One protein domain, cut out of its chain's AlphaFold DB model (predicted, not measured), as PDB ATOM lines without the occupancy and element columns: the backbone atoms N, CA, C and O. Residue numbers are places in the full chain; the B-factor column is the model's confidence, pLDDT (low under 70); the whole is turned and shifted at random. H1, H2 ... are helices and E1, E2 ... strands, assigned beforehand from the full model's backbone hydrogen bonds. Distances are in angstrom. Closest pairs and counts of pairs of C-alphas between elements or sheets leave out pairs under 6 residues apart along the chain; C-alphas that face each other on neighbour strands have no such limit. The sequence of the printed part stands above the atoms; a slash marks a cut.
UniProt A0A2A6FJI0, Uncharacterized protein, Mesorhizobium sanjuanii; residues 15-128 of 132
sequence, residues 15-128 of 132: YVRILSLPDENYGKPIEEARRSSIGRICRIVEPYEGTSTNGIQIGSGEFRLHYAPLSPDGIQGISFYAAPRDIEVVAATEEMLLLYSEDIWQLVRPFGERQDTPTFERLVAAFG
ATOM      1  N   TYR A  15       4.880  34.094 -11.594       90.38
ATOM      2  CA  TYR A  15       6.317  33.868 -11.630       90.38
ATOM      3  C   TYR A  15       6.600  32.509 -12.245       90.38
ATOM      4  O   TYR A  15       5.945  31.519 -11.911       90.38
ATOM      5  N   VAL A  16       7.579  32.461 -13.140       91.44
ATOM      6  CA  VAL A  16       7.958  31.229 -13.825       91.44
ATOM      7  C   VAL A  16       9.466  31.074 -13.882       91.44
ATOM      8  O   VAL A  16      10.191  32.053 -14.048       91.44
ATOM      9  N   ARG A  17       9.944  29.840 -13.768       92.38
ATOM     10  CA  ARG A  17      11.325  29.472 -14.065       92.38
ATOM     11  C   ARG A  17      11.450  29.107 -15.536       92.38
ATOM     12  O   ARG A  17      10.642  28.331 -16.041       92.38
ATOM     13  N   ILE A  18      12.479  29.625 -16.199       91.81
ATOM     14  CA  ILE A  18      12.799  29.243 -17.578       91.81
ATOM     15  C   ILE A  18      13.571  27.932 -17.563       91.81
ATOM     16  O   ILE A  18      14.605  27.825 -16.909       91.81
ATOM     17  N   LEU A  19      13.079  26.930 -18.279       91.81
ATOM     18  CA  LEU A  19      13.701  25.607 -18.341       91.81
ATOM     19  C   LEU A  19      14.574  25.459 -19.581       91.81
ATOM     20  O   LEU A  19      15.664  24.892 -19.527       91.81
ATOM     21  N   SER A  20      14.085  25.983 -20.696       89.88
ATOM     22  CA  SER A  20      14.736  25.948 -21.996       89.88
ATOM     23  C   SER A  20      14.276  27.137 -22.816       89.88
ATOM     24  O   SER A  20      13.240  27.730 -22.546       89.88
ATOM     25  N   LEU A  21      15.059  27.494 -23.826       85.94
ATOM     26  CA  LEU A  21      14.635  28.417 -24.866       85.94
ATOM     27  C   LEU A  21      15.109  27.854 -26.211       85.94
ATOM     28  O   LEU A  21      16.218  27.305 -26.266       85.94
ATOM     29  N   PRO A  22      14.308  27.958 -27.281       80.62
ATOM     30  CA  PRO A  22      14.753  27.582 -28.622       80.62
ATOM     31  C   PRO A  22      15.963  28.424 -29.059       80.62
ATOM     32  O   PRO A  22      16.211  29.503 -28.526       80.62
ATOM     33  N   ASP A  23      16.747  27.946 -30.020       72.81
ATOM     34  CA  ASP A  23      17.732  28.807 -30.679       72.81
ATOM     35  C   ASP A  23      16.994  29.769 -31.610       72.81
ATOM     36  O   ASP A  23      16.435  29.360 -32.628       72.81
ATOM     37  N   GLU A  24      16.972  31.048 -31.245       72.38
ATOM     38  CA  GLU A  24      16.339  32.102 -32.028       72.38
ATOM     39  C   GLU A  24      17.357  33.199 -32.313       72.38
ATOM     40  O   GLU A  24      18.191  33.539 -31.480       72.38
ATOM     41  N   ASN A  25      17.323  33.760 -33.519       67.25
ATOM     42  CA  ASN A  25      18.339  34.713 -33.951       67.25
ATOM     43  C   ASN A  25      17.941  36.155 -33.593       67.25
ATOM     44  O   ASN A  25      17.768  36.993 -34.477       67.25
ATOM     45  N   TYR A  26      17.790  36.442 -32.295       68.19
ATOM     46  CA  TYR A  26      17.457  37.782 -31.779       68.19
ATOM     47  C   TYR A  26      18.572  38.824 -31.984       68.19
ATOM     48  O   TYR A  26      18.358  40.015 -31.759       68.19
ATOM     49  N   GLY A  27      19.762  38.392 -32.410       75.62
ATOM     50  CA  GLY A  27      20.956  39.228 -32.480       75.62
ATOM     51  C   GLY A  27      21.583  39.479 -31.103       75.62
ATOM     52  O   GLY A  27      20.932  39.417 -30.058       75.62
ATOM     53  N   LYS A  28      22.889  39.758 -31.087       74.38
ATOM     54  CA  LYS A  28      23.604  40.166 -29.868       74.38
ATOM     55  C   LYS A  28      23.394  41.666 -29.610       74.38
ATOM     56  O   LYS A  28      23.359  42.422 -30.583       74.38
ATOM     57  N   PRO A  29      23.279  42.117 -28.346       75.25
ATOM     58  CA  PRO A  29      23.452  41.356 -27.095       75.25
ATOM     59  C   PRO A  29      22.162  40.706 -26.553       75.25
ATOM     60  O   PRO A  29      22.202  39.994 -25.552       75.25
ATOM     61  N   ILE A  30      21.014  40.926 -27.202       79.38
ATOM     62  CA  ILE A  30      19.695  40.499 -26.704       79.38
ATOM     63  C   ILE A  30      19.624  38.979 -26.534       79.38
ATOM     64  O   ILE A  30      19.124  38.500 -25.518       79.38
ATOM     65  N   GLU A  31      20.167  38.220 -27.485       82.56
ATOM     66  CA  GLU A  31      20.191  36.759 -27.410       82.56
ATOM     67  C   GLU A  31      21.008  36.242 -26.215       82.56
ATOM     68  O   GLU A  31      20.618  35.268 -25.579       82.56
ATOM     69  N   GLU A  32      22.100  36.913 -25.844       83.69
ATOM     70  CA  GLU A  32      22.933  36.513 -24.699       83.69
ATOM     71  C   GLU A  32      22.205  36.756 -23.373       83.69
ATOM     72  O   GLU A  32      22.153  35.866 -22.522       83.69
ATOM     73  N   ALA A  33      21.560  37.917 -23.230       81.00
ATOM     74  CA  ALA A  33      20.735  38.229 -22.066       81.00
ATOM     75  C   ALA A  33      19.494  37.320 -21.974       81.00
ATOM     76  O   ALA A  33      19.090  36.900 -20.891       81.00
ATOM     77  N   ARG A  34      18.898  36.956 -23.115       84.94
ATOM     78  CA  ARG A  34      17.802  35.984 -23.181       84.94
ATOM     79  C   ARG A  34      18.277  34.598 -22.754       84.94
ATOM     80  O   ARG A  34      17.636  33.972 -21.915       84.94
ATOM     81  N   ARG A  35      19.411  34.118 -23.265       87.50
ATOM     82  CA  ARG A  35      19.980  32.818 -22.879       87.50
ATOM     83  C   ARG A  35      20.379  32.765 -21.403       87.50
ATOM     84  O   ARG A  35      20.196  31.720 -20.784       87.50
ATOM     85  N   SER A  36      20.844  33.872 -20.817       86.75
ATOM     86  CA  SER A  36      21.186  33.932 -19.386       86.75
ATOM     87  C   SER A  36      19.974  33.793 -18.453       86.75
ATOM     88  O   SER A  36      20.146  33.491 -17.271       86.75
ATOM     89  N   SER A  37      18.751  33.940 -18.979       87.50
ATOM     90  CA  SER A  37      17.515  33.701 -18.227       87.50
ATOM     91  C   SER A  37      17.215  32.217 -17.973       87.50
ATOM     92  O   SER A  37      16.385  31.912 -17.118       87.50
ATOM     93  N   ILE A  38      17.876  31.277 -18.665       90.69
ATOM     94  CA  ILE A  38      17.658  29.838 -18.449       90.69
ATOM     95  C   ILE A  38      18.038  29.473 -17.007       90.69
ATOM     96  O   ILE A  38      19.122  29.789 -16.522       90.69
ATOM     97  N   GLY A  39      17.117  28.817 -16.301       88.69
ATOM     98  CA  GLY A  39      17.209  28.502 -14.874       88.69
ATOM     99  C   GLY A  39      16.822  29.654 -13.939       88.69
ATOM    100  O   GLY A  39      16.705  29.434 -12.731       88.69
ATOM    101  N   ARG A  40      16.591  30.864 -14.462       88.62
ATOM    102  CA  ARG A  40      16.205  32.056 -13.693       88.62
ATOM    103  C   ARG A  40      14.692  32.243 -13.668       88.62
ATOM    104  O   ARG A  40      13.948  31.616 -14.425       88.62
ATOM    105  N   ILE A  41      14.250  33.111 -12.762       89.69
ATOM    106  CA  ILE A  41      12.842  33.466 -12.599       89.69
ATOM    107  C   ILE A  41      12.508  34.683 -13.456       89.69
ATOM    108  O   ILE A  41      13.248  35.664 -13.485       89.69
ATOM    109  N   CYS A  42      11.376  34.598 -14.142       89.38
ATOM    110  CA  CYS A  42      10.767  35.659 -14.924       89.38
ATOM    111  C   CYS A  42       9.323  35.878 -14.464       89.38
ATOM    112  O   CYS A  42       8.725  35.022 -13.806       89.38
ATOM    113  N   ARG A  43       8.733  37.006 -14.863       90.19
ATOM    114  CA  ARG A  43       7.313  37.299 -14.643       90.19
ATOM    115  C   ARG A  43       6.564  37.304 -15.963       90.19
ATOM    116  O   ARG A  43       7.031  37.896 -16.933       90.19
ATOM    117  N   ILE A  44       5.393  36.681 -15.999       86.38
ATOM    118  CA  ILE A  44       4.505  36.771 -17.160       86.38
ATOM    119  C   ILE A  44       3.851  38.145 -17.163       86.38
ATOM    120  O   ILE A  44       3.182  38.516 -16.199       86.38
ATOM    121  N   VAL A  45       4.028  38.884 -18.252       85.69
ATOM    122  CA  VAL A  45       3.464  40.232 -18.408       85.69
ATOM    123  C   VAL A  45       2.314  40.272 -19.407       85.69
ATOM    124  O   VAL A  45       1.453  41.134 -19.294       85.69
ATOM    125  N   GLU A  46       2.262  39.326 -20.345       80.50
ATOM    126  CA  GLU A  46       1.237  39.298 -21.390       80.50
ATOM    127  C   GLU A  46       1.065  37.867 -21.940       80.50
ATOM    128  O   GLU A  46       2.069  37.189 -22.183       80.50
ATOM    129  N   PRO A  47      -0.168  37.368 -22.135       68.31
ATOM    130  CA  PRO A  47      -0.412  36.164 -22.922       68.31
ATOM    131  C   PRO A  47      -0.388  36.520 -24.417       68.31
ATOM    132  O   PRO A  47      -0.919  37.556 -24.811       68.31
ATOM    133  N   TYR A  48       0.206  35.681 -25.270       66.56
ATOM    134  CA  TYR A  48       0.202  35.928 -26.712       66.56
ATOM    135  C   TYR A  48      -0.997  35.254 -27.394       66.56
ATOM    136  O   TYR A  48      -1.087  34.026 -27.454       66.56
ATOM    137  N   GLU A  49      -1.905  36.060 -27.952       55.25
ATOM    138  CA  GLU A  49      -3.114  35.592 -28.656       55.25
ATOM    139  C   GLU A  49      -2.988  35.591 -30.204       55.25
ATOM    140  O   GLU A  49      -3.995  35.510 -30.902       55.25
ATOM    141  N   GLY A  50      -1.777  35.681 -30.779       51.38
ATOM    142  CA  GLY A  50      -1.572  35.929 -32.222       51.38
ATOM    143  C   GLY A  50      -0.976  34.792 -33.075       51.38
ATOM    144  O   GLY A  50      -0.610  33.724 -32.588       51.38
ATOM    145  N   THR A  51      -0.854  35.059 -34.383       46.41
ATOM    146  CA  THR A  51      -0.161  34.237 -35.398       46.41
ATOM    147  C   THR A  51       1.030  35.010 -35.980       46.41
ATOM    148  O   THR A  51       0.824  36.070 -36.572       46.41
ATOM    149  N   SER A  52       2.262  34.493 -35.859       44.78
ATOM    150  CA  SER A  52       3.466  35.133 -36.421       44.78
ATOM    151  C   SER A  52       3.847  34.569 -37.795       44.78
ATOM    152  O   SER A  52       4.059  33.367 -37.954       44.78
ATOM    153  N   THR A  53       3.992  35.452 -38.786       45.91
ATOM    154  CA  THR A  53       4.391  35.120 -40.164       45.91
ATOM    155  C   THR A  53       5.496  36.039 -40.685       45.91
ATOM    156  O   THR A  53       5.318  36.578 -41.766       45.91
ATOM    157  N   ASN A  54       6.582  36.284 -39.932       43.75
ATOM    158  CA  ASN A  54       7.952  36.581 -40.433       43.75
ATOM    159  C   ASN A  54       8.757  37.445 -39.441       43.75
ATOM    160  O   ASN A  54       8.779  38.667 -39.564       43.75
ATOM    161  N   GLY A  55       9.493  36.818 -38.515       41.09
ATOM    162  CA  GLY A  55      10.641  37.490 -37.882       41.09
ATOM    163  C   GLY A  55      11.023  37.049 -36.474       41.09
ATOM    164  O   GLY A  55      12.175  37.199 -36.102       41.09
ATOM    165  N   ILE A  56      10.084  36.471 -35.731       48.09
ATOM    166  CA  ILE A  56      10.265  35.653 -34.521       48.09
ATOM    167  C   ILE A  56       9.062  34.714 -34.620       48.09
ATOM    168  O   ILE A  56       7.937  35.207 -34.558       48.09
ATOM    169  N   GLN A  57       9.196  33.435 -34.960       50.72
ATOM    170  CA  GLN A  57       8.015  32.562 -35.090       50.72
ATOM    171  C   GLN A  57       7.429  32.283 -33.698       50.72
ATOM    172  O   GLN A  57       7.755  31.283 -33.081       50.72
ATOM    173  N   ILE A  58       6.574  33.185 -33.216       55.34
ATOM    174  CA  ILE A  58       5.837  33.057 -31.957       55.34
ATOM    175  C   ILE A  58       4.651  32.125 -32.220       55.34
ATOM    176  O   ILE A  58       3.791  32.424 -33.060       55.34
ATOM    177  N   GLY A  59       4.624  30.978 -31.546       53.44
ATOM    178  CA  GLY A  59       3.494  30.059 -31.580       53.44
ATOM    179  C   GLY A  59       2.258  30.659 -30.904       53.44
ATOM    180  O   GLY A  59       2.350  31.345 -29.888       53.44
ATOM    181  N   SER A  60       1.066  30.371 -31.431       60.50
ATOM    182  CA  SER A  60      -0.175  30.635 -30.696       60.50
ATOM    183  C   SER A  60      -0.123  29.918 -29.338       60.50
ATOM    184  O   SER A  60       0.078  28.700 -29.310       60.50
ATOM    185  N   GLY A  61      -0.316  30.642 -28.232       69.75
ATOM    186  CA  GLY A  61      -0.255  30.077 -26.878       69.75
ATOM    187  C   GLY A  61       1.080  30.249 -26.144       69.75
ATOM    188  O   GLY A  61       1.250  29.662 -25.077       69.75
ATOM    189  N   GLU A  62       2.015  31.036 -26.680       81.56
ATOM    190  CA  GLU A  62       3.202  31.491 -25.946       81.56
ATOM    191  C   GLU A  62       2.883  32.614 -24.944       81.56
ATOM    192  O   GLU A  62       1.835  33.263 -24.995       81.56
ATOM    193  N   PHE A  63       3.811  32.860 -24.020       83.81
ATOM    194  CA  PHE A  63       3.721  33.942 -23.043       83.81
ATOM    195  C   PHE A  63       4.862  34.925 -23.232       83.81
ATOM    196  O   PHE A  63       6.011  34.522 -23.413       83.81
ATOM    197  N   ARG A  64       4.557  36.218 -23.111       87.38
ATOM    198  CA  ARG A  64       5.573  37.252 -22.984       87.38
ATOM    199  C   ARG A  64       6.063  37.301 -21.546       87.38
ATOM    200  O   ARG A  64       5.300  37.543 -20.604       87.38
ATOM    201  N   LEU A  65       7.361  37.111 -21.400       88.00
ATOM    202  CA  LEU A  65       8.058  37.091 -20.131       88.00
ATOM    203  C   LEU A  65       8.846  38.380 -19.950       88.00
ATOM    204  O   LEU A  65       9.334  38.965 -20.915       88.00
ATOM    205  N   HIS A  66       8.983  38.817 -18.705       88.88
ATOM    206  CA  HIS A  66       9.900  39.871 -18.312       88.88
ATOM    207  C   HIS A  66      10.963  39.298 -17.380       88.88
ATOM    208  O   HIS A  66      10.660  38.869 -16.260       88.88
ATOM    209  N   TYR A  67      12.198  39.276 -17.870       87.12
ATOM    210  CA  TYR A  67      13.386  38.912 -17.113       87.12
ATOM    211  C   TYR A  67      14.072  40.192 -16.643       87.12
ATOM    212  O   TYR A  67      14.328  41.078 -17.458       87.12
ATOM    213  N   ALA A  68      14.357  40.278 -15.344       85.94
ATOM    214  CA  ALA A  68      14.933  41.452 -14.700       85.94
ATOM    215  C   ALA A  68      16.321  41.124 -14.099       85.94
ATOM    216  O   ALA A  68      16.423  40.932 -12.884       85.94
ATOM    217  N   PRO A  69      17.382  40.957 -14.918       80.31
ATOM    218  CA  PRO A  69      18.735  40.687 -14.429       80.31
ATOM    219  C   PRO A  69      19.290  41.817 -13.552       80.31
ATOM    220  O   PRO A  69      19.256  42.989 -13.930       80.31
ATOM    221  N   LEU A  70      19.862  41.439 -12.406       79.75
ATOM    222  CA  LEU A  70      20.572  42.332 -11.483       79.75
ATOM    223  C   LEU A  70      22.012  42.557 -11.967       79.75
ATOM    224  O   LEU A  70      22.702  41.579 -12.237       79.75
ATOM    225  N   SER A  71      22.480  43.801 -12.023       74.81
ATOM    226  CA  SER A  71      23.842  44.190 -12.419       74.81
ATOM    227  C   SER A  71      24.382  45.330 -11.529       74.81
ATOM    228  O   SER A  71      23.632  45.884 -10.717       74.81
ATOM    229  N   PRO A  72      25.677  45.709 -11.632       69.25
ATOM    230  CA  PRO A  72      26.243  46.798 -10.826       69.25
ATOM    231  C   PRO A  72      25.546  48.148 -11.049       69.25
ATOM    232  O   PRO A  72      25.513  48.982 -10.144       69.25
ATOM    233  N   ASP A  73      24.990  48.339 -12.247       68.12
ATOM    234  CA  ASP A  73      24.315  49.564 -12.682       68.12
ATOM    235  C   ASP A  73      22.815  49.562 -12.326       68.12
ATOM    236  O   ASP A  73      22.068  50.470 -12.696       68.12
ATOM    237  N   GLY A  74      22.361  48.530 -11.608       67.94
ATOM    238  CA  GLY A  74      20.975  48.323 -11.221       67.94
ATOM    239  C   GLY A  74      20.365  47.125 -11.930       67.94
ATOM    240  O   GLY A  74      21.031  46.143 -12.224       67.94
ATOM    241  N   ILE A  75      19.060  47.165 -12.164       70.94
ATOM    242  CA  ILE A  75      18.347  46.036 -12.758       70.94
ATOM    243  C   ILE A  75      18.011  46.407 -14.192       70.94
ATOM    244  O   ILE A  75      17.341  47.412 -14.447       70.94
ATOM    245  N   GLN A  76      18.502  45.606 -15.129       73.19
ATOM    246  CA  GLN A  76      18.104  45.706 -16.525       73.19
ATOM    247  C   GLN A  76      16.894  44.806 -16.749       73.19
ATOM    248  O   GLN A  76      16.700  43.836 -16.028       73.19
ATOM    249  N   GLY A  77      16.057  45.132 -17.728       78.06
ATOM    250  CA  GLY A  77      14.853  44.367 -18.026       78.06
ATOM    251  C   GLY A  77      14.810  44.006 -19.500       78.06
ATOM    252  O   GLY A  77      14.878  44.894 -20.349       78.06
ATOM    253  N   ILE A  78      14.652  42.723 -19.811       83.38
ATOM    254  CA  ILE A  78      14.381  42.259 -21.173       83.38
ATOM    255  C   ILE A  78      13.067  41.495 -21.214       83.38
ATOM    256  O   ILE A  78      12.640  40.886 -20.231       83.38
ATOM    257  N   SER A  79      12.430  41.500 -22.380       86.50
ATOM    258  CA  SER A  79      11.250  40.684 -22.619       86.50
ATOM    259  C   SER A  79      11.398  39.842 -23.869       86.50
ATOM    260  O   SER A  79      11.884  40.314 -24.893       86.50
ATOM    261  N   PHE A  80      10.947  38.600 -23.767       85.38
ATOM    262  CA  PHE A  80      10.973  37.600 -24.827       85.38
ATOM    263  C   PHE A  80       9.780  36.659 -24.655       85.38
ATOM    264  O   PHE A  80       9.095  36.691 -23.628       85.38
ATOM    265  N   TYR A  81       9.516  35.849 -25.674       85.62
ATOM    266  CA  TYR A  81       8.430  34.879 -25.652       85.62
ATOM    267  C   TYR A  81       8.951  33.494 -25.271       85.62
ATOM    268  O   TYR A  81      10.092  33.144 -25.578       85.62
ATOM    269  N   ALA A  82       8.123  32.724 -24.571       86.44
ATOM    270  CA  ALA A  82       8.371  31.310 -24.335       86.44
ATOM    271  C   ALA A  82       7.072  30.509 -24.398       86.44
ATOM    272  O   ALA A  82       6.006  30.971 -23.974       86.44
ATOM    273  N   ALA A  83       7.180  29.277 -24.890       85.75
ATOM    274  CA  ALA A  83       6.069  28.347 -24.907       85.75
ATOM    275  C   ALA A  83       5.823  27.745 -23.513       85.75
ATOM    276  O   ALA A  83       6.741  27.655 -22.695       85.75
ATOM    277  N   PRO A  84       4.608  27.245 -23.233       85.00
ATOM    278  CA  PRO A  84       4.287  26.708 -21.914       85.00
ATOM    279  C   PRO A  84       5.151  25.512 -21.486       85.00
ATOM    280  O   PRO A  84       5.358  25.282 -20.298       85.00
ATOM    281  N   ARG A  85       5.681  24.752 -22.453       85.56
ATOM    282  CA  ARG A  85       6.591  23.621 -22.205       85.56
ATOM    283  C   ARG A  85       7.979  24.043 -21.707       85.56
ATOM    284  O   ARG A  85       8.679  23.229 -21.112       85.56
ATOM    285  N   ASP A  86       8.360  25.285 -21.991       89.75
ATOM    286  CA  ASP A  86       9.683  25.856 -21.736       89.75
ATOM    287  C   ASP A  86       9.754  26.564 -20.371       89.75
ATOM    288  O   ASP A  86      10.806  27.071 -19.977       89.75
ATOM    289  N   ILE A  87       8.643  26.571 -19.629       90.06
ATOM    290  CA  ILE A  87       8.488  27.258 -18.349       90.06
ATOM    291  C   ILE A  87       7.896  26.342 -17.271       90.06
ATOM    292  O   ILE A  87       7.209  25.359 -17.555       90.06
ATOM    293  N   GLU A  88       8.157  26.696 -16.018       93.25
ATOM    294  CA  GLU A  88       7.592  26.077 -14.814       93.25
ATOM    295  C   GLU A  88       7.053  27.178 -13.900       93.25
ATOM    296  O   GLU A  88       7.796  28.097 -13.558       93.25
ATOM    297  N   VAL A  89       5.784  27.108 -13.488       90.56
ATOM    298  CA  VAL A  89       5.231  28.069 -12.521       90.56
ATOM    299  C   VAL A  89       5.889  27.877 -11.157       90.56
ATOM    300  O   VAL A  89       5.980  26.763 -10.646       90.56
ATOM    301  N   VAL A  90       6.315  28.978 -10.536       90.81
ATOM    302  CA  VAL A  90       6.901  28.976  -9.192       90.81
ATOM    303  C   VAL A  90       6.043  29.774  -8.217       90.81
ATOM    304  O   VAL A  90       5.375  30.742  -8.584       90.81
ATOM    305  N   ALA A  91       6.073  29.369  -6.948       89.00
ATOM    306  CA  ALA A  91       5.430  30.124  -5.882       89.00
ATOM    307  C   ALA A  91       6.110  31.490  -5.707       89.00
ATOM    308  O   ALA A  91       7.339  31.588  -5.724       89.00
ATOM    309  N   ALA A  92       5.301  32.532  -5.517       86.88
ATOM    310  CA  ALA A  92       5.807  33.864  -5.227       86.88
ATOM    311  C   ALA A  92       6.564  33.871  -3.889       86.88
ATOM    312  O   ALA A  92       6.122  33.274  -2.908       86.88
ATOM    313  N   THR A  93       7.685  34.585  -3.858       87.69
ATOM    314  CA  THR A  93       8.465  34.875  -2.646       87.69
ATOM    315  C   THR A  93       8.466  36.380  -2.389       87.69
ATOM    316  O   THR A  93       8.158  37.163  -3.293       87.69
ATOM    317  N   GLU A  94       8.814  36.804  -1.175       83.75
ATOM    318  CA  GLU A  94       8.921  38.231  -0.847       83.75
ATOM    319  C   GLU A  94       9.930  38.934  -1.759       83.75
ATOM    320  O   GLU A  94       9.639  39.996  -2.303       83.75
ATOM    321  N   GLU A  95      11.074  38.303  -2.019       83.69
ATOM    322  CA  GLU A  95      12.106  38.815  -2.917       83.69
ATOM    323  C   GLU A  95      11.580  39.007  -4.347       83.69
ATOM    324  O   GLU A  95      11.949  39.972  -5.011       83.69
ATOM    325  N   MET A  96      10.678  38.141  -4.826       85.19
ATOM    326  CA  MET A  96      10.068  38.276  -6.158       85.19
ATOM    327  C   MET A  96       9.058  39.421  -6.217       85.19
ATOM    328  O   MET A  96       8.930  40.088  -7.243       85.19
ATOM    329  N   LEU A  97       8.316  39.651  -5.137       82.00
ATOM    330  CA  LEU A  97       7.407  40.793  -5.047       82.00
ATOM    331  C   LEU A  97       8.199  42.100  -5.006       82.00
ATOM    332  O   LEU A  97       7.840  43.054  -5.691       82.00
ATOM    333  N   LEU A  98       9.305  42.104  -4.261       80.88
ATOM    334  CA  LEU A  98      10.244  43.214  -4.189       80.88
ATOM    335  C   LEU A  98      10.859  43.504  -5.562       80.88
ATOM    336  O   LEU A  98      10.757  44.634  -6.022       80.88
ATOM    337  N   LEU A  99      11.406  42.494  -6.247       79.25
ATOM    338  CA  LEU A  99      12.063  42.645  -7.552       79.25
ATOM    339  C   LEU A  99      11.172  43.305  -8.612       79.25
ATOM    340  O   LEU A  99      11.676  44.012  -9.473       79.25
ATOM    341  N   TYR A 100       9.860  43.067  -8.571       74.69
ATOM    342  CA  TYR A 100       8.908  43.597  -9.552       74.69
ATOM    343  C   TYR A 100       8.003  44.705  -8.978       74.69
ATOM    344  O   TYR A 100       6.943  44.976  -9.550       74.69
ATOM    345  N   SER A 101       8.393  45.325  -7.858       75.94
ATOM    346  CA  SER A 101       7.673  46.444  -7.242       75.94
ATOM    347  C   SER A 101       8.121  47.784  -7.819       75.94
ATOM    348  O   SER A 101       9.304  48.106  -7.797       75.94
ATOM    349  N   GLU A 102       7.162  48.608  -8.255       66.38
ATOM    350  CA  GLU A 102       7.430  49.968  -8.744       66.38
ATOM    351  C   GLU A 102       8.082  50.878  -7.691       66.38
ATOM    352  O   GLU A 102       8.891  51.747  -8.016       66.38
ATOM    353  N   ASP A 103       7.795  50.639  -6.413       63.34
ATOM    354  CA  ASP A 103       8.287  51.472  -5.316       63.34
ATOM    355  C   ASP A 103       9.736  51.139  -4.940       63.34
ATOM    356  O   ASP A 103      10.505  52.031  -4.573       63.34
ATOM    357  N   ILE A 104      10.157  49.872  -5.092       64.62
ATOM    358  CA  ILE A 104      11.570  49.514  -4.908       64.62
ATOM    359  C   ILE A 104      12.429  50.218  -5.953       64.62
ATOM    360  O   ILE A 104      13.544  50.633  -5.645       64.62
ATOM    361  N   TRP A 105      11.898  50.408  -7.167       58.84
ATOM    362  CA  TRP A 105      12.613  51.066  -8.255       58.84
ATOM    363  C   TRP A 105      12.969  52.508  -7.921       58.84
ATOM    364  O   TRP A 105      14.017  52.975  -8.356       58.84
ATOM    365  N   GLN A 106      12.153  53.192  -7.115       59.03
ATOM    366  CA  GLN A 106      12.434  54.555  -6.656       59.03
ATOM    367  C   GLN A 106      13.496  54.603  -5.551       59.03
ATOM    368  O   GLN A 106      14.223  55.586  -5.443       59.03
ATOM    369  N   LEU A 107      13.607  53.545  -4.742       54.91
ATOM    370  CA  LEU A 107      14.593  53.441  -3.661       54.91
ATOM    371  C   LEU A 107      15.960  52.951  -4.157       54.91
ATOM    372  O   LEU A 107      16.989  53.354  -3.625       54.91
ATOM    373  N   VAL A 108      15.961  52.095  -5.182       56.19
ATOM    374  CA  VAL A 108      17.158  51.568  -5.857       56.19
ATOM    375  C   VAL A 108      17.681  52.572  -6.898       56.19
ATOM    376  O   VAL A 108      18.882  52.664  -7.115       56.19
ATOM    377  N   ARG A 109      16.824  53.400  -7.519       58.12
ATOM    378  CA  ARG A 109      17.269  54.505  -8.389       58.12
ATOM    379  C   ARG A 109      17.278  55.859  -7.678       58.12
ATOM    380  O   ARG A 109      16.358  56.657  -7.871       58.12
ATOM    381  N   PRO A 110      18.414  56.234  -7.091       50.38
ATOM    382  CA  PRO A 110      18.826  57.618  -7.178       50.38
ATOM    383  C   PRO A 110      20.219  57.671  -7.834       50.38
ATOM    384  O   PRO A 110      21.216  57.255  -7.268       50.38
ATOM    385  N   PHE A 111      20.280  58.194  -9.062       49.78
ATOM    386  CA  PHE A 111      21.485  58.829  -9.635       49.78
ATOM    387  C   PHE A 111      22.666  57.983 -10.151       49.78
ATOM    388  O   PHE A 111      23.771  58.507 -10.249       49.78
ATOM    389  N   GLY A 112      22.462  56.744 -10.609       50.69
ATOM    390  CA  GLY A 112      23.525  56.026 -11.342       50.69
ATOM    391  C   GLY A 112      24.741  55.663 -10.481       50.69
ATOM    392  O   GLY A 112      25.841  55.479 -11.000       50.69
ATOM    393  N   GLU A 113      24.540  55.577  -9.168       56.69
ATOM    394  CA  GLU A 113      25.519  55.062  -8.218       56.69
ATOM    395  C   GLU A 113      25.457  53.524  -8.180       56.69
ATOM    396  O   GLU A 113      24.401  52.918  -8.408       56.69
ATOM    397  N   ARG A 114      26.607  52.888  -7.911       58.50
ATOM    398  CA  ARG A 114      26.698  51.430  -7.744       58.50
ATOM    399  C   ARG A 114      25.784  50.990  -6.606       58.50
ATOM    400  O   ARG A 114      25.838  51.556  -5.522       58.50
ATOM    401  N   GLN A 115      24.978  49.968  -6.860       66.75
ATOM    402  CA  GLN A 115      24.005  49.471  -5.892       66.75
ATOM    403  C   GLN A 115      24.683  48.593  -4.832       66.75
ATOM    404  O   GLN A 115      25.146  47.497  -5.140       66.75
ATOM    405  N   ASP A 116      24.720  49.056  -3.583       65.62
ATOM    406  CA  ASP A 116      25.295  48.347  -2.429       65.62
ATOM    407  C   ASP A 116      24.356  48.348  -1.205       65.62
ATOM    408  O   ASP A 116      24.777  48.289  -0.050       65.62
ATOM    409  N   THR A 117      23.042  48.403  -1.444       73.88
ATOM    410  CA  THR A 117      22.052  48.373  -0.358       73.88
ATOM    411  C   THR A 117      21.806  46.943   0.154       73.88
ATOM    412  O   THR A 117      21.832  45.998  -0.638       73.88
ATOM    413  N   PRO A 118      21.431  46.748   1.437       78.62
ATOM    414  CA  PRO A 118      21.061  45.423   1.960       78.62
ATOM    415  C   PRO A 118      19.914  44.759   1.183       78.62
ATOM    416  O   PRO A 118      19.839  43.538   1.067       78.62
ATOM    417  N   THR A 119      19.002  45.561   0.631       77.19
ATOM    418  CA  THR A 119      17.929  45.077  -0.242       77.19
ATOM    419  C   THR A 119      18.492  44.527  -1.548       77.19
ATOM    420  O   THR A 119      18.093  43.446  -1.971       77.19
ATOM    421  N   PHE A 120      19.443  45.229  -2.166       77.12
ATOM    422  CA  PHE A 120      20.116  44.754  -3.370       77.12
ATOM    423  C   PHE A 120      20.896  43.460  -3.106       77.12
ATOM    424  O   PHE A 120      20.737  42.502  -3.854       77.12
ATOM    425  N   GLU A 121      21.637  43.370  -1.998       79.38
ATOM    426  CA  GLU A 121      22.334  42.139  -1.595       79.38
ATOM    427  C   GLU A 121      21.376  40.953  -1.421       79.38
ATOM    428  O   GLU A 121      21.652  39.852  -1.901       79.38
ATOM    429  N   ARG A 122      20.212  41.174  -0.790       81.50
ATOM    430  CA  ARG A 122      19.163  40.148  -0.664       81.50
ATOM    431  C   ARG A 122      18.646  39.686  -2.025       81.50
ATOM    432  O   ARG A 122      18.492  38.485  -2.239       81.50
ATOM    433  N   LEU A 123      18.395  40.618  -2.944       79.88
ATOM    434  CA  LEU A 123      17.948  40.293  -4.298       79.88
ATOM    435  C   LEU A 123      19.035  39.530  -5.070       79.88
ATOM    436  O   LEU A 123      18.727  38.534  -5.720       79.88
ATOM    437  N   VAL A 124      20.304  39.927  -4.945       79.12
ATOM    438  CA  VAL A 124      21.447  39.229  -5.553       79.12
ATOM    439  C   VAL A 124      21.590  37.812  -5.005       79.12
ATOM    440  O   VAL A 124      21.785  36.877  -5.778       79.12
ATOM    441  N   ALA A 125      21.433  37.619  -3.696       79.88
ATOM    442  CA  ALA A 125      21.457  36.290  -3.095       79.88
ATOM    443  C   ALA A 125      20.306  35.400  -3.602       79.88
ATOM    444  O   ALA A 125      20.504  34.205  -3.819       79.88
ATOM    445  N   ALA A 126      19.119  35.974  -3.821       75.69
ATOM    446  CA  ALA A 126      17.931  35.236  -4.247       75.69
ATOM    447  C   ALA A 126      17.894  34.930  -5.755       75.69
ATOM    448  O   ALA A 126      17.464  33.847  -6.158       75.69
ATOM    449  N   PHE A 127      18.340  35.863  -6.599       76.69
ATOM    450  CA  PHE A 127      18.183  35.788  -8.057       76.69
ATOM    451  C   PHE A 127      19.497  35.649  -8.819       76.69
ATOM    452  O   PHE A 127      19.481  35.299 -10.003       76.69
ATOM    453  N   GLY A 128      20.629  35.828  -8.140       72.69
ATOM    454  CA  GLY A 128      21.964  35.888  -8.721       72.69
ATOM    455  C   GLY A 128      22.287  37.241  -9.348       72.69
ATOM    456  O   GLY A 128      21.448  38.132  -9.438       72.69
TER     457      GLY A 128
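Overview. This is residues 15 to 128 of the 132 residues of an uncharacterized protein of Mesorhizobium sanjuanii (UniProt A0A2A6FJI0). A strongly twisted, curled sheet of five strands has H1 packed beside its E4 edge; three short helices, H2, H3 and H4, gather loosely beyond one end of the strands. Beyond the other end, the long loop of residues 48 to 62 makes the opposite tip of the longest axis. The 114 printed residues include four named helices and five named strands, in the order E1 H1 E2 E3 E4 E5 H2 H3 H4; the antiparallel sheet runs E4 E3 E2 E1 E5. The class is mixed, helices and strands, with 55 residues, under half, in named elements. The whole is compact, with a radius of gyration of the C-alphas of 15.0 A and spans of 45 by 31 by 21 A.

Along the chain. Start with the longest strand, E2, at C-alpha 41, (12.842, 33.466, -12.599); it runs 17.0 A to residue 47. E3 is residues 63 to 67, 12.4 A, and E4 residues 78 to 82, 12.9 A. E1 is residues 15 to 18, 9.9 A, beginning at (6.317, 33.868, -11.630), and E5 residues 87 to 90, 9.5 A. Then find the helices: H1, residues 30 to 36, 9.9 A; H2, residues 94 to 99, 8.6 A; H3, residues 102 to 108, 10.3 A; and H4, residues 118 to 127, 14.2 A, ending at C-alpha 127, (18.183, 35.788, -8.057).

Arrangement. E2, E3 and E4 form a meander, each strand the antiparallel neighbour of the one before; E2 and E3 are a hairpin, as are E3 and E4. Look for N 45 and O 64, 3.0 A, between E2 and E3, and N 65 and O 80, 2.9 A, between E3 and E4. E2 is staggered: residues 41 to 43 pair with E1, with N 42 and O 16 at 2.8 A, and residues 43 to 47 with E3. E1 and E5 are antiparallel, with N 17 and O 88 at 2.8 A. H1 is on the sheet at a height of 8.6 A, over none of the strands, but only just: two of its C-alphas fall on E4 and two on E3. Its closest C-alphas to E4 are those of Arg 34 and Phe 80, 7.2 A. H2 only grazes the sheet, with residues 96 to 97. H2 and H4 touch, about perpendicular at 82 degrees, closest at the C-alphas of Glu 95 and Leu 123, 6.2 A. H3 is close to H4 but not clearly touching, closest at the C-alphas of Val 108 and Phe 120, 7.8 A. Every O i to N i+4 pair is within hydrogen-bond range in H1, H2 and H4, and 2 of 3 in H3.

Size, cuts and confidence. The two C-alphas farthest apart, those of Thr 53 and Pro 118, are 46.5 A apart. The printed part has no cut; the links E1 to H1 and E2 to E3 are long. Mean pLDDT of the printed part is 75.5; look for values under 70 at residues 25 to 26, 47 to 61, 72 to 74 and 102 to 116.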